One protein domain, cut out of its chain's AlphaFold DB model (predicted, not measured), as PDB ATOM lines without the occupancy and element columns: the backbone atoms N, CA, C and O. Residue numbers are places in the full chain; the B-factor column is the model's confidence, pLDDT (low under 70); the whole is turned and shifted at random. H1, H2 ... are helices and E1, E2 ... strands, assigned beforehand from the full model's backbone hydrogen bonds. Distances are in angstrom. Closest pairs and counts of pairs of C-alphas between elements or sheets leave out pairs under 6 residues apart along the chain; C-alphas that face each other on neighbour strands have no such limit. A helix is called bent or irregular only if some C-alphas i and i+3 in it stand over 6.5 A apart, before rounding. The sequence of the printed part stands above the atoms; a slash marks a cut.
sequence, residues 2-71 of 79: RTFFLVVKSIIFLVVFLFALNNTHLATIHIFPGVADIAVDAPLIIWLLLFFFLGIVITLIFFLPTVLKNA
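Overview. This is residues 2 to 71 of the 79 residues of the protein "LapA family protein" of Burkholderiaceae bacterium (UniProt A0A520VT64). Two long helices, H1 and H2, make the arms of a wide, open V, with a small hairpin of two strands, E1 and E2, at the corner where they come nearest each other. H1 runs in toward that corner and H2 runs out from it; the free arms, residues 2 to 16 of H1 and residues 48 to 71, of which 48 to 70 belong to H2, stick out with space between them, and the turn of residues 32 to 37 sticks out from the hairpin. The printed part has 70 residues with two named helices and two named strands, in the order H1, E1, E2, H2; the sheet has the order E1 - E2 and is antiparallel, and the class is mostly helix. The whole is extended, with a radius of gyration of the C-alphas of 17.6 A, and flat, its C-alphas spanning 47 by 37 by 10 A.

Arrangement. Start with H1, residues 2 to 22, and follow it to Leu 21, whose C-alpha is 6.6 A from that of Ile 45 in H2, residues 44 to 70; these are the closest C-alphas of the two helices. H1 and H2 only just touch, and only at their ends, with 3 pairs of C-alphas within 8 A, made by residues 20 to 21 of H1 and 45 to 46 of H2. Their lines stand at a steep tilt of 44 degrees, and they run opposite ways. Next look at E1, residues 26 to 30, and E2, residues 39 to 43, a hairpin whose strands are antiparallel with 152 degrees between their directions. There N 27 and O 42 are 2.9 A apart and N 40 and O 29 are 3.0 A apart, both within hydrogen-bond range. The closest C-alphas of E1 and H2 are those of Ala 27 and Leu 44, 5.1 A apart. In H1 every O i to N i+4 pair is within hydrogen-bond range; in H2 it is 21 of 23.

Along the chain. Find C-alpha 2 at (-67.610, 91.228, -1.139); from there H1 runs 30.6 A to C-alpha 22. E1 begins at C-alpha 26, at (-47.890, 78.020, 27.326), and is 13.0 A long; E2 is 13.3 A long. H2 follows E2 directly and runs 38.2 A to C-alpha 70 at (-90.011, 76.255, 15.544). It has a kink of 41 degrees near residue 63 and is irregular, but only just: C-alphas 62 and 65 are 6.8 A apart.

Size, cuts and confidence. Look at Arg 2 and Gly 34 for the two C-alphas farthest apart, 50.6 A. The printed part has no cut. The links H1 to E1 and E2 to H2 are tight, and E1 to E2 is a short link of 8 residues. The mean pLDDT of the printed part is 90.0, and no printed residue is under 70.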
ATOM      1  N   ARG A   2     -67.451  92.161  -2.285       88.88
ATOM      2  CA  ARG A   2     -67.610  91.228  -1.139       88.88
ATOM      3  C   ARG A   2     -66.418  90.284  -0.903       88.88
ATOM      4  O   ARG A   2     -65.948  90.172   0.221       88.88
ATOM      5  N   THR A   3     -65.916  89.642  -1.957       91.38
ATOM      6  CA  THR A   3     -64.795  88.687  -1.862       91.38
ATOM      7  C   THR A   3     -63.494  89.362  -1.436       91.38
ATOM      8  O   THR A   3     -62.776  88.826  -0.605       91.38
ATOM      9  N   PHE A   4     -63.227  90.571  -1.939       93.12
ATOM     10  CA  PHE A   4     -62.053  91.358  -1.558       93.12
ATOM     11  C   PHE A   4     -62.048  91.667  -0.054       93.12
ATOM     12  O   PHE A   4     -61.067  91.392   0.626       93.12
ATOM     13  N   PHE A   5     -63.175  92.137   0.493       94.06
ATOM     14  CA  PHE A   5     -63.292  92.381   1.934       94.06
ATOM     15  C   PHE A   5     -63.134  91.111   2.775       94.06
ATOM     16  O   PHE A   5     -62.596  91.178   3.877       94.06
ATOM     17  N   LEU A   6     -63.589  89.963   2.269       94.62
ATOM     18  CA  LEU A   6     -63.420  88.681   2.950       94.62
ATOM     19  C   LEU A   6     -61.937  88.294   3.010       94.62
ATOM     20  O   LEU A   6     -61.439  87.991   4.088       94.62
ATOM     21  N   VAL A   7     -61.218  88.402   1.888       95.94
ATOM     22  CA  VAL A   7     -59.772  88.135   1.826       95.94
ATOM     23  C   VAL A   7     -59.001  89.048   2.779       95.94
ATOM     24  O   VAL A   7     -58.207  88.559   3.578       95.94
ATOM     25  N   VAL A   8     -59.276  90.356   2.760       96.56
ATOM     26  CA  VAL A   8     -58.616  91.319   3.657       96.56
ATOM     27  C   VAL A   8     -58.872  90.972   5.127       96.56
ATOM     28  O   VAL A   8     -57.930  90.939   5.916       96.56
ATOM     29  N   LYS A   9     -60.116  90.645   5.501       95.25
ATOM     30  CA  LYS A   9     -60.450  90.212   6.868       95.25
ATOM     31  C   LYS A   9     -59.696  88.948   7.277       95.25
ATOM     32  O   LYS A   9     -59.180  88.901   8.389       95.25
ATOM     33  N   SER A  10     -59.609  87.957   6.393       95.62
ATOM     34  CA  SER A  10     -58.874  86.720   6.666       95.62
ATOM     35  C   SER A  10     -57.378  86.967   6.854       95.62
ATOM     36  O   SER A  10     -56.788  86.387   7.758       95.62
ATOM     37  N   ILE A  11     -56.769  87.852   6.054       97.31
ATOM     38  CA  ILE A  11     -55.352  88.223   6.208       97.31
ATOM     39  C   ILE A  11     -55.126  88.912   7.555       97.31
ATOM     40  O   ILE A  11     -54.222  88.526   8.291       97.31
ATOM     41  N   ILE A  12     -55.962  89.894   7.904       96.56
ATOM     42  CA  ILE A  12     -55.865  90.598   9.191       96.56
ATOM     43  C   ILE A  12     -56.002  89.605  10.348       96.56
ATOM     44  O   ILE A  12     -55.184  89.617  11.266       96.56
ATOM     45  N   PHE A  13     -56.996  88.714  10.285       94.31
ATOM     46  CA  PHE A  13     -57.179  87.665  11.283       94.31
ATOM     47  C   PHE A  13     -55.935  86.783  11.409       94.31
ATOM     48  O   PHE A  13     -55.464  86.567  12.520       94.31
ATOM     49  N   LEU A  14     -55.378  86.315  10.287       94.88
ATOM     50  CA  LEU A  14     -54.195  85.458  10.279       94.88
ATOM     51  C   LEU A  14     -52.993  86.150  10.936       94.88
ATOM     52  O   LEU A  14     -52.322  85.546  11.768       94.88
ATOM     53  N   VAL A  15     -52.742  87.417  10.597       96.06
ATOM     54  CA  VAL A  15     -51.631  88.195  11.166       96.06
ATOM     55  C   VAL A  15     -51.797  88.353  12.676       96.06
ATOM     56  O   VAL A  15     -50.866  88.067  13.425       96.06
ATOM     57  N   VAL A  16     -52.986  88.753  13.138       93.25
ATOM     58  CA  VAL A  16     -53.272  88.908  14.573       93.25
ATOM     59  C   VAL A  16     -53.188  87.565  15.300       93.25
ATOM     60  O   VAL A  16     -52.661  87.498  16.407       93.25
ATOM     61  N   PHE A  17     -53.664  86.486  14.679       91.62
ATOM     62  CA  PHE A  17     -53.621  85.147  15.254       91.62
ATOM     63  C   PHE A  17     -52.188  84.630  15.408       91.62
ATOM     64  O   PHE A  17     -51.821  84.162  16.483       91.62
ATOM     65  N   LEU A  18     -51.359  84.760  14.371       91.62
ATOM     66  CA  LEU A  18     -49.944  84.385  14.429       91.62
ATOM     67  C   LEU A  18     -49.174  85.248  15.434       91.62
ATOM     68  O   LEU A  18     -48.348  84.732  16.183       91.62
ATOM     69  N   PHE A  19     -49.483  86.545  15.499       92.12
ATOM     70  CA  PHE A  19     -48.942  87.427  16.528       92.12
ATOM     71  C   PHE A  19     -49.320  86.939  17.932       92.12
ATOM     72  O   PHE A  19     -48.448  86.824  18.791       92.12
ATOM     73  N   ALA A  20     -50.587  86.595  18.167       88.75
ATOM     74  CA  ALA A  20     -51.039  86.075  19.453       88.75
ATOM     75  C   ALA A  20     -50.370  84.736  19.796       88.75
ATOM     76  O   ALA A  20     -49.945  84.549  20.931       88.75
ATOM     77  N   LEU A  21     -50.218  83.831  18.822       90.19
ATOM     78  CA  LEU A  21     -49.519  82.558  19.008       90.19
ATOM     79  C   LEU A  21     -48.075  82.753  19.475       90.19
ATOM     80  O   LEU A  21     -47.635  82.053  20.381       90.19
ATOM     81  N   ASN A  22     -47.358  83.705  18.881       88.06
ATOM     82  CA  ASN A  22     -45.953  83.944  19.203       88.06
ATOM     83  C   ASN A  22     -45.741  84.729  20.511       88.06
ATOM     84  O   ASN A  22     -44.632  84.758  21.031       88.06
ATOM     85  N   ASN A  23     -46.780  85.392  21.030       85.12
ATOM     86  CA  ASN A  23     -46.691  86.275  22.199       85.12
ATOM     87  C   ASN A  23     -47.533  85.792  23.390       85.12
ATOM     88  O   ASN A  23     -47.786  86.561  24.316       85.12
ATOM     89  N   THR A  24     -48.002  84.545  23.379       91.44
ATOM     90  CA  THR A  24     -48.778  83.984  24.490       91.44
ATOM     91  C   THR A  24     -47.962  82.965  25.272       91.44
ATOM     92  O   THR A  24     -47.062  82.316  24.741       91.44
ATOM     93  N   HIS A  25     -48.293  82.816  26.549       87.25
ATOM     94  CA  HIS A  25     -47.674  81.804  27.391       87.25
ATOM     95  C   HIS A  25     -48.254  80.419  27.092       87.25
ATOM     96  O   HIS A  25     -49.420  80.269  26.704       87.25
ATOM     97  N   LEU A  26     -47.424  79.398  27.298       90.94
ATOM     98  CA  LEU A  26     -47.890  78.020  27.326       90.94
ATOM     99  C   LEU A  26     -48.836  77.844  28.514       90.94
ATOM    100  O   LEU A  26     -48.550  78.298  29.623       90.94
ATOM    101  N   ALA A  27     -49.972  77.211  28.253       89.69
ATOM    102  CA  ALA A  27     -50.950  76.844  29.253       89.69
ATOM    103  C   ALA A  27     -51.055  75.319  29.295       89.69
ATOM    104  O   ALA A  27     -51.349  74.669  28.286       89.69
ATOM    105  N   THR A  28     -50.819  74.780  30.484       89.12
ATOM    106  CA  THR A  28     -50.976  73.363  30.789       89.12
ATOM    107  C   THR A  28     -52.426  73.097  31.154       89.12
ATOM    108  O   THR A  28     -52.964  73.710  32.081       89.12
ATOM    109  N   ILE A  29     -53.068  72.176  30.440       88.56
ATOM    110  CA  ILE A  29     -54.386  71.668  30.819       88.56
ATOM    111  C   ILE A  29     -54.242  70.237  31.310       88.56
ATOM    112  O   ILE A  29     -53.760  69.359  30.596       88.56
ATOM    113  N   HIS A  30     -54.720  70.006  32.529       87.81
ATOM    114  CA  HIS A  30     -54.889  68.673  33.087       87.81
ATOM    115  C   HIS A  30     -56.232  68.119  32.621       87.81
ATOM    116  O   HIS A  30     -57.284  68.657  32.973       87.81
ATOM    117  N   ILE A  31     -56.200  67.054  31.819       83.69
ATOM    118  CA  ILE A  31     -57.422  66.445  31.272       83.69
ATOM    119  C   ILE A  31     -58.211  65.746  32.386       83.69
ATOM    120  O   ILE A  31     -59.440  65.798  32.405       83.69
ATOM    121  N   PHE A  32     -57.501  65.134  33.339       81.31
ATOM    122  CA  PHE A  32     -58.090  64.474  34.497       81.31
ATOM    123  C   PHE A  32     -57.622  65.132  35.800       81.31
ATOM    124  O   PHE A  32     -56.415  65.193  36.057       81.31
ATOM    125  N   PRO A  33     -58.551  65.596  36.656       76.62
ATOM    126  CA  PRO A  33     -58.200  66.126  37.967       76.62
ATOM    127  C   PRO A  33     -57.438  65.075  38.786       76.62
ATOM    128  O   PRO A  33     -57.920  63.961  38.968       76.62
ATOM    129  N   GLY A  34     -56.249  65.428  39.280       74.50
ATOM    130  CA  GLY A  34     -55.431  64.552  40.129       74.50
ATOM    131  C   GLY A  34     -54.546  63.538  39.393       74.50
ATOM    132  O   GLY A  34     -53.762  62.861  40.052       74.50
ATOM    133  N   VAL A  35     -54.605  63.456  38.057       79.62
ATOM    134  CA  VAL A  35     -53.689  62.628  37.254       79.62
ATOM    135  C   VAL A  35     -52.711  63.549  36.527       79.62
ATOM    136  O   VAL A  35     -52.995  64.053  35.440       79.62
ATOM    137  N   ALA A  36     -51.565  63.810  37.160       70.75
ATOM    138  CA  ALA A  36     -50.559  64.745  36.649       70.75
ATOM    139  C   ALA A  36     -49.933  64.295  35.316       70.75
ATOM    140  O   ALA A  36     -49.526  65.141  34.527       70.75
ATOM    141  N   ASP A  37     -49.929  62.990  35.040       78.81
ATOM    142  CA  ASP A  37     -49.302  62.413  33.844       78.81
ATOM    143  C   ASP A  37     -50.097  62.667  32.552       78.81
ATOM    144  O   ASP A  37     -49.568  62.507  31.455       78.81
ATOM    145  N   ILE A  38     -51.367  63.082  32.658       82.81
ATOM    146  CA  ILE A  38     -52.229  63.390  31.506       82.81
ATOM    147  C   ILE A  38     -52.413  64.908  31.416       82.81
ATOM    148  O   ILE A  38     -53.511  65.455  31.591       82.81
ATOM    149  N   ALA A  39     -51.297  65.590  31.177       85.31
ATOM    150  CA  ALA A  39     -51.231  67.026  30.956       85.31
ATOM    151  C   ALA A  39     -50.851  67.318  29.501       85.31
ATOM    152  O   ALA A  39     -50.005  66.638  28.920       85.31
ATOM    153  N   VAL A  40     -51.493  68.323  28.907       90.31
ATOM    154  CA  VAL A  40     -51.177  68.781  27.550       90.31
ATOM    155  C   VAL A  40     -50.807  70.253  27.596       90.31
ATOM    156  O   VAL A  40     -51.586  71.086  28.066       90.31
ATOM    157  N   ASP A  41     -49.629  70.558  27.063       91.25
ATOM    158  CA  ASP A  41     -49.113  71.914  26.950       91.25
ATOM    159  C   ASP A  41     -49.376  72.467  25.555       91.25
ATOM    160  O   ASP A  41     -48.974  71.889  24.543       91.25
ATOM    161  N   ALA A  42     -50.035  73.619  25.494       90.62
ATOM    162  CA  ALA A  42     -50.192  74.365  24.253       90.62
ATOM    163  C   ALA A  42     -50.326  75.869  24.541       90.62
ATOM    164  O   ALA A  42     -50.694  76.258  25.653       90.62
ATOM    165  N   PRO A  43     -50.052  76.743  23.557       92.81
ATOM    166  CA  PRO A  43     -50.339  78.168  23.665       92.81
ATOM    167  C   PRO A  43     -51.792  78.424  24.091       92.81
ATOM    168  O   PRO A  43     -52.718  77.868  23.494       92.81
ATOM    169  N   LEU A  44     -52.007  79.300  25.080       91.12
ATOM    170  CA  LEU A  44     -53.338  79.591  25.641       91.12
ATOM    171  C   LEU A  44     -54.393  79.906  24.566       91.12
ATOM    172  O   LEU A  44     -55.539  79.469  24.654       91.12
ATOM    173  N   ILE A  45     -54.000  80.638  23.524       90.81
ATOM    174  CA  ILE A  45     -54.896  81.010  22.426       90.81
ATOM    175  C   ILE A  45     -55.458  79.794  21.671       90.81
ATOM    176  O   ILE A  45     -56.603  79.835  21.222       90.81
ATOM    177  N   ILE A  46     -54.698  78.697  21.567       91.00
ATOM    178  CA  ILE A  46     -55.158  77.455  20.927       91.00
ATOM    179  C   ILE A  46     -56.260  76.817  21.769       91.00
ATOM    180  O   ILE A  46     -57.303  76.450  21.229       91.00
ATOM    181  N   TRP A  47     -56.066  76.744  23.088       91.62
ATOM    182  CA  TRP A  47     -57.080  76.225  24.004       91.62
ATOM    183  C   TRP A  47     -58.368  77.042  23.958       91.62
ATOM    184  O   TRP A  47     -59.455  76.473  23.855       91.62
ATOM    185  N   LEU A  48     -58.258  78.372  23.968       91.62
ATOM    186  CA  LEU A  48     -59.415  79.264  23.881       91.62
ATOM    187  C   LEU A  48     -60.201  79.057  22.583       91.62
ATOM    188  O   LEU A  48     -61.426  78.947  22.625       91.62
ATOM    189  N   LEU A  49     -59.513  78.959  21.442       92.75
ATOM    190  CA  LEU A  49     -60.164  78.675  20.163       92.75
ATOM    191  C   LEU A  49     -60.840  77.304  20.162       92.75
ATOM    192  O   LEU A  49     -61.983  77.193  19.722       92.75
ATOM    193  N   LEU A  50     -60.165  76.276  20.675       94.19
ATOM    194  CA  LEU A  50     -60.714  74.926  20.756       94.19
ATOM    195  C   LEU A  50     -62.003  74.895  21.591       94.19
ATOM    196  O   LEU A  50     -63.026  74.407  21.109       94.19
ATOM    197  N   PHE A  51     -61.999  75.471  22.795       94.56
ATOM    198  CA  PHE A  51     -63.201  75.536  23.634       94.56
ATOM    199  C   PHE A  51     -64.306  76.398  23.027       94.56
ATOM    200  O   PHE A  51     -65.481  76.048  23.137       94.56
ATOM    201  N   PHE A  52     -63.950  77.485  22.345       95.25
ATOM    202  CA  PHE A  52     -64.916  78.301  21.618       95.25
ATOM    203  C   PHE A  52     -65.630  77.490  20.528       95.25
ATOM    204  O   PHE A  52     -66.863  77.472  20.476       95.25
ATOM    205  N   PHE A  53     -64.883  76.750  19.701       97.06
ATOM    206  CA  PHE A  53     -65.469  75.877  18.683       97.06
ATOM    207  C   PHE A  53     -66.291  74.737  19.293       97.06
ATOM    208  O   PHE A  53     -67.391  74.466  18.809       97.06
ATOM    209  N   LEU A  54     -65.818  74.113  20.376       96.81
ATOM    210  CA  LEU A  54     -66.592  73.104  21.106       96.81
ATOM    211  C   LEU A  54     -67.921  73.677  21.613       96.81
ATOM    212  O   LEU A  54     -68.960  73.049  21.426       96.81
ATOM    213  N   GLY A  55     -67.917  74.886  22.177       95.88
ATOM    214  CA  GLY A  55     -69.128  75.574  22.625       95.88
ATOM    215  C   GLY A  55     -70.128  75.820  21.492       95.88
ATOM    216  O   GLY A  55     -71.328  75.606  21.680       95.88
ATOM    217  N   ILE A  56     -69.651  76.197  20.300       95.81
ATOM    218  CA  ILE A  56     -70.493  76.333  19.098       95.81
ATOM    219  C   ILE A  56     -71.097  74.983  18.707       95.81
ATOM    220  O   ILE A  56     -72.303  74.905  18.483       95.81
ATOM    221  N   VAL A  57     -70.286  73.925  18.635       96.69
ATOM    222  CA  VAL A  57     -70.748  72.580  18.254       96.69
ATOM    223  C   VAL A  57     -71.788  72.060  19.242       96.69
ATOM    224  O   VAL A  57     -72.847  71.599  18.821       96.69
ATOM    225  N   ILE A  58     -71.527  72.187  20.544       96.31
ATOM    226  CA  ILE A  58     -72.474  71.825  21.603       96.31
ATOM    227  C   ILE A  58     -73.764  72.624  21.416       96.31
ATOM    228  O   ILE A  58     -74.839  72.043  21.294       96.31
ATOM    229  N   THR A  59     -73.669  73.950  21.305       94.12
ATOM    230  CA  THR A  59     -74.843  74.807  21.113       94.12
ATOM    231  C   THR A  59     -75.649  74.374  19.893       94.12
ATOM    232  O   THR A  59     -76.860  74.212  20.000       94.12
ATOM    233  N   LEU A  60     -75.002  74.113  18.755       93.62
ATOM    234  CA  LEU A  60     -75.665  73.606  17.556       93.62
ATOM    235  C   LEU A  60     -76.373  72.279  17.838       93.62
ATOM    236  O   LEU A  60     -77.566  72.191  17.591       93.62
ATOM    237  N   ILE A  61     -75.710  71.276  18.409       94.81
ATOM    238  CA  ILE A  61     -76.325  69.965  18.684       94.81
ATOM    239  C   ILE A  61     -77.575  70.100  19.570       94.81
ATOM    240  O   ILE A  61     -78.607  69.496  19.277       94.81
ATOM    241  N   PHE A  62     -77.505  70.916  20.623       93.31
ATOM    242  CA  PHE A  62     -78.598  71.060  21.586       93.31
ATOM    243  C   PHE A  62     -79.720  71.998  21.108       93.31
ATOM    244  O   PHE A  62     -80.893  71.725  21.367       93.31
ATOM    245  N   PHE A  63     -79.408  73.085  20.393       91.00
ATOM    246  CA  PHE A  63     -80.411  74.057  19.928       91.00
ATOM    247  C   PHE A  63     -80.982  73.753  18.543       91.00
ATOM    248  O   PHE A  63     -82.109  74.167  18.261       91.00
ATOM    249  N   LEU A  64     -80.271  73.018  17.688       90.00
ATOM    250  CA  LEU A  64     -80.749  72.647  16.355       90.00
ATOM    251  C   LEU A  64     -82.144  71.993  16.365       90.00
ATOM    252  O   LEU A  64     -82.985  72.451  15.591       90.00
ATOM    253  N   PRO A  65     -82.481  71.014  17.233       84.94
ATOM    254  CA  PRO A  65     -83.829  70.437  17.238       84.94
ATOM    255  C   PRO A  65     -84.914  71.457  17.613       84.94
ATOM    256  O   PRO A  65     -86.009  71.421  17.055       84.94
ATOM    257  N   THR A  66     -84.617  72.388  18.523       87.19
ATOM    258  CA  THR A  66     -85.542  73.459  18.928       87.19
ATOM    259  C   THR A  66     -85.774  74.447  17.790       87.19
ATOM    260  O   THR A  66     -86.919  74.790  17.494       87.19
ATOM    261  N   VAL A  67     -84.709  74.862  17.101       84.31
ATOM    262  CA  VAL A  67     -84.804  75.751  15.934       84.31
ATOM    263  C   VAL A  67     -85.592  75.078  14.809       84.31
ATOM    264  O   VAL A  67     -86.508  75.687  14.265       84.31
ATOM    265  N   LEU A  68     -85.319  73.804  14.511       86.69
ATOM    266  CA  LEU A  68     -86.031  73.051  13.471       86.69
ATOM    267  C   LEU A  68     -87.514  72.823  13.805       86.69
ATOM    268  O   LEU A  68     -88.360  72.884  12.913       86.69
ATOM    269  N   LYS A  69     -87.856  72.593  15.080       84.69
ATOM    270  CA  LYS A  69     -89.255  72.488  15.531       84.69
ATOM    271  C   LYS A  69     -90.025  73.795  15.334       84.69
ATOM    272  O   LYS A  69     -91.159  73.757  14.862       84.69
ATOM    273  N   ASN A  70     -89.405  74.926  15.662       78.94
ATOM    274  CA  ASN A  70     -90.011  76.255  15.544       78.94
ATOM    275  C   ASN A  70     -89.972  76.817  14.112       78.94
ATOM    276  O   ASN A  70     -90.720  77.737  13.799       78.94
ATOM    277  N   ALA A  71     -89.140  76.250  13.234       74.62
ATOM    278  CA  ALA A  71     -89.078  76.595  11.815       74.62
ATOM    279  C   ALA A  71     -90.189  75.939  10.975       74.62
ATOM    280  O   ALA A  71     -90.277  76.210   9.775       74.62
TER     281      ALA A  71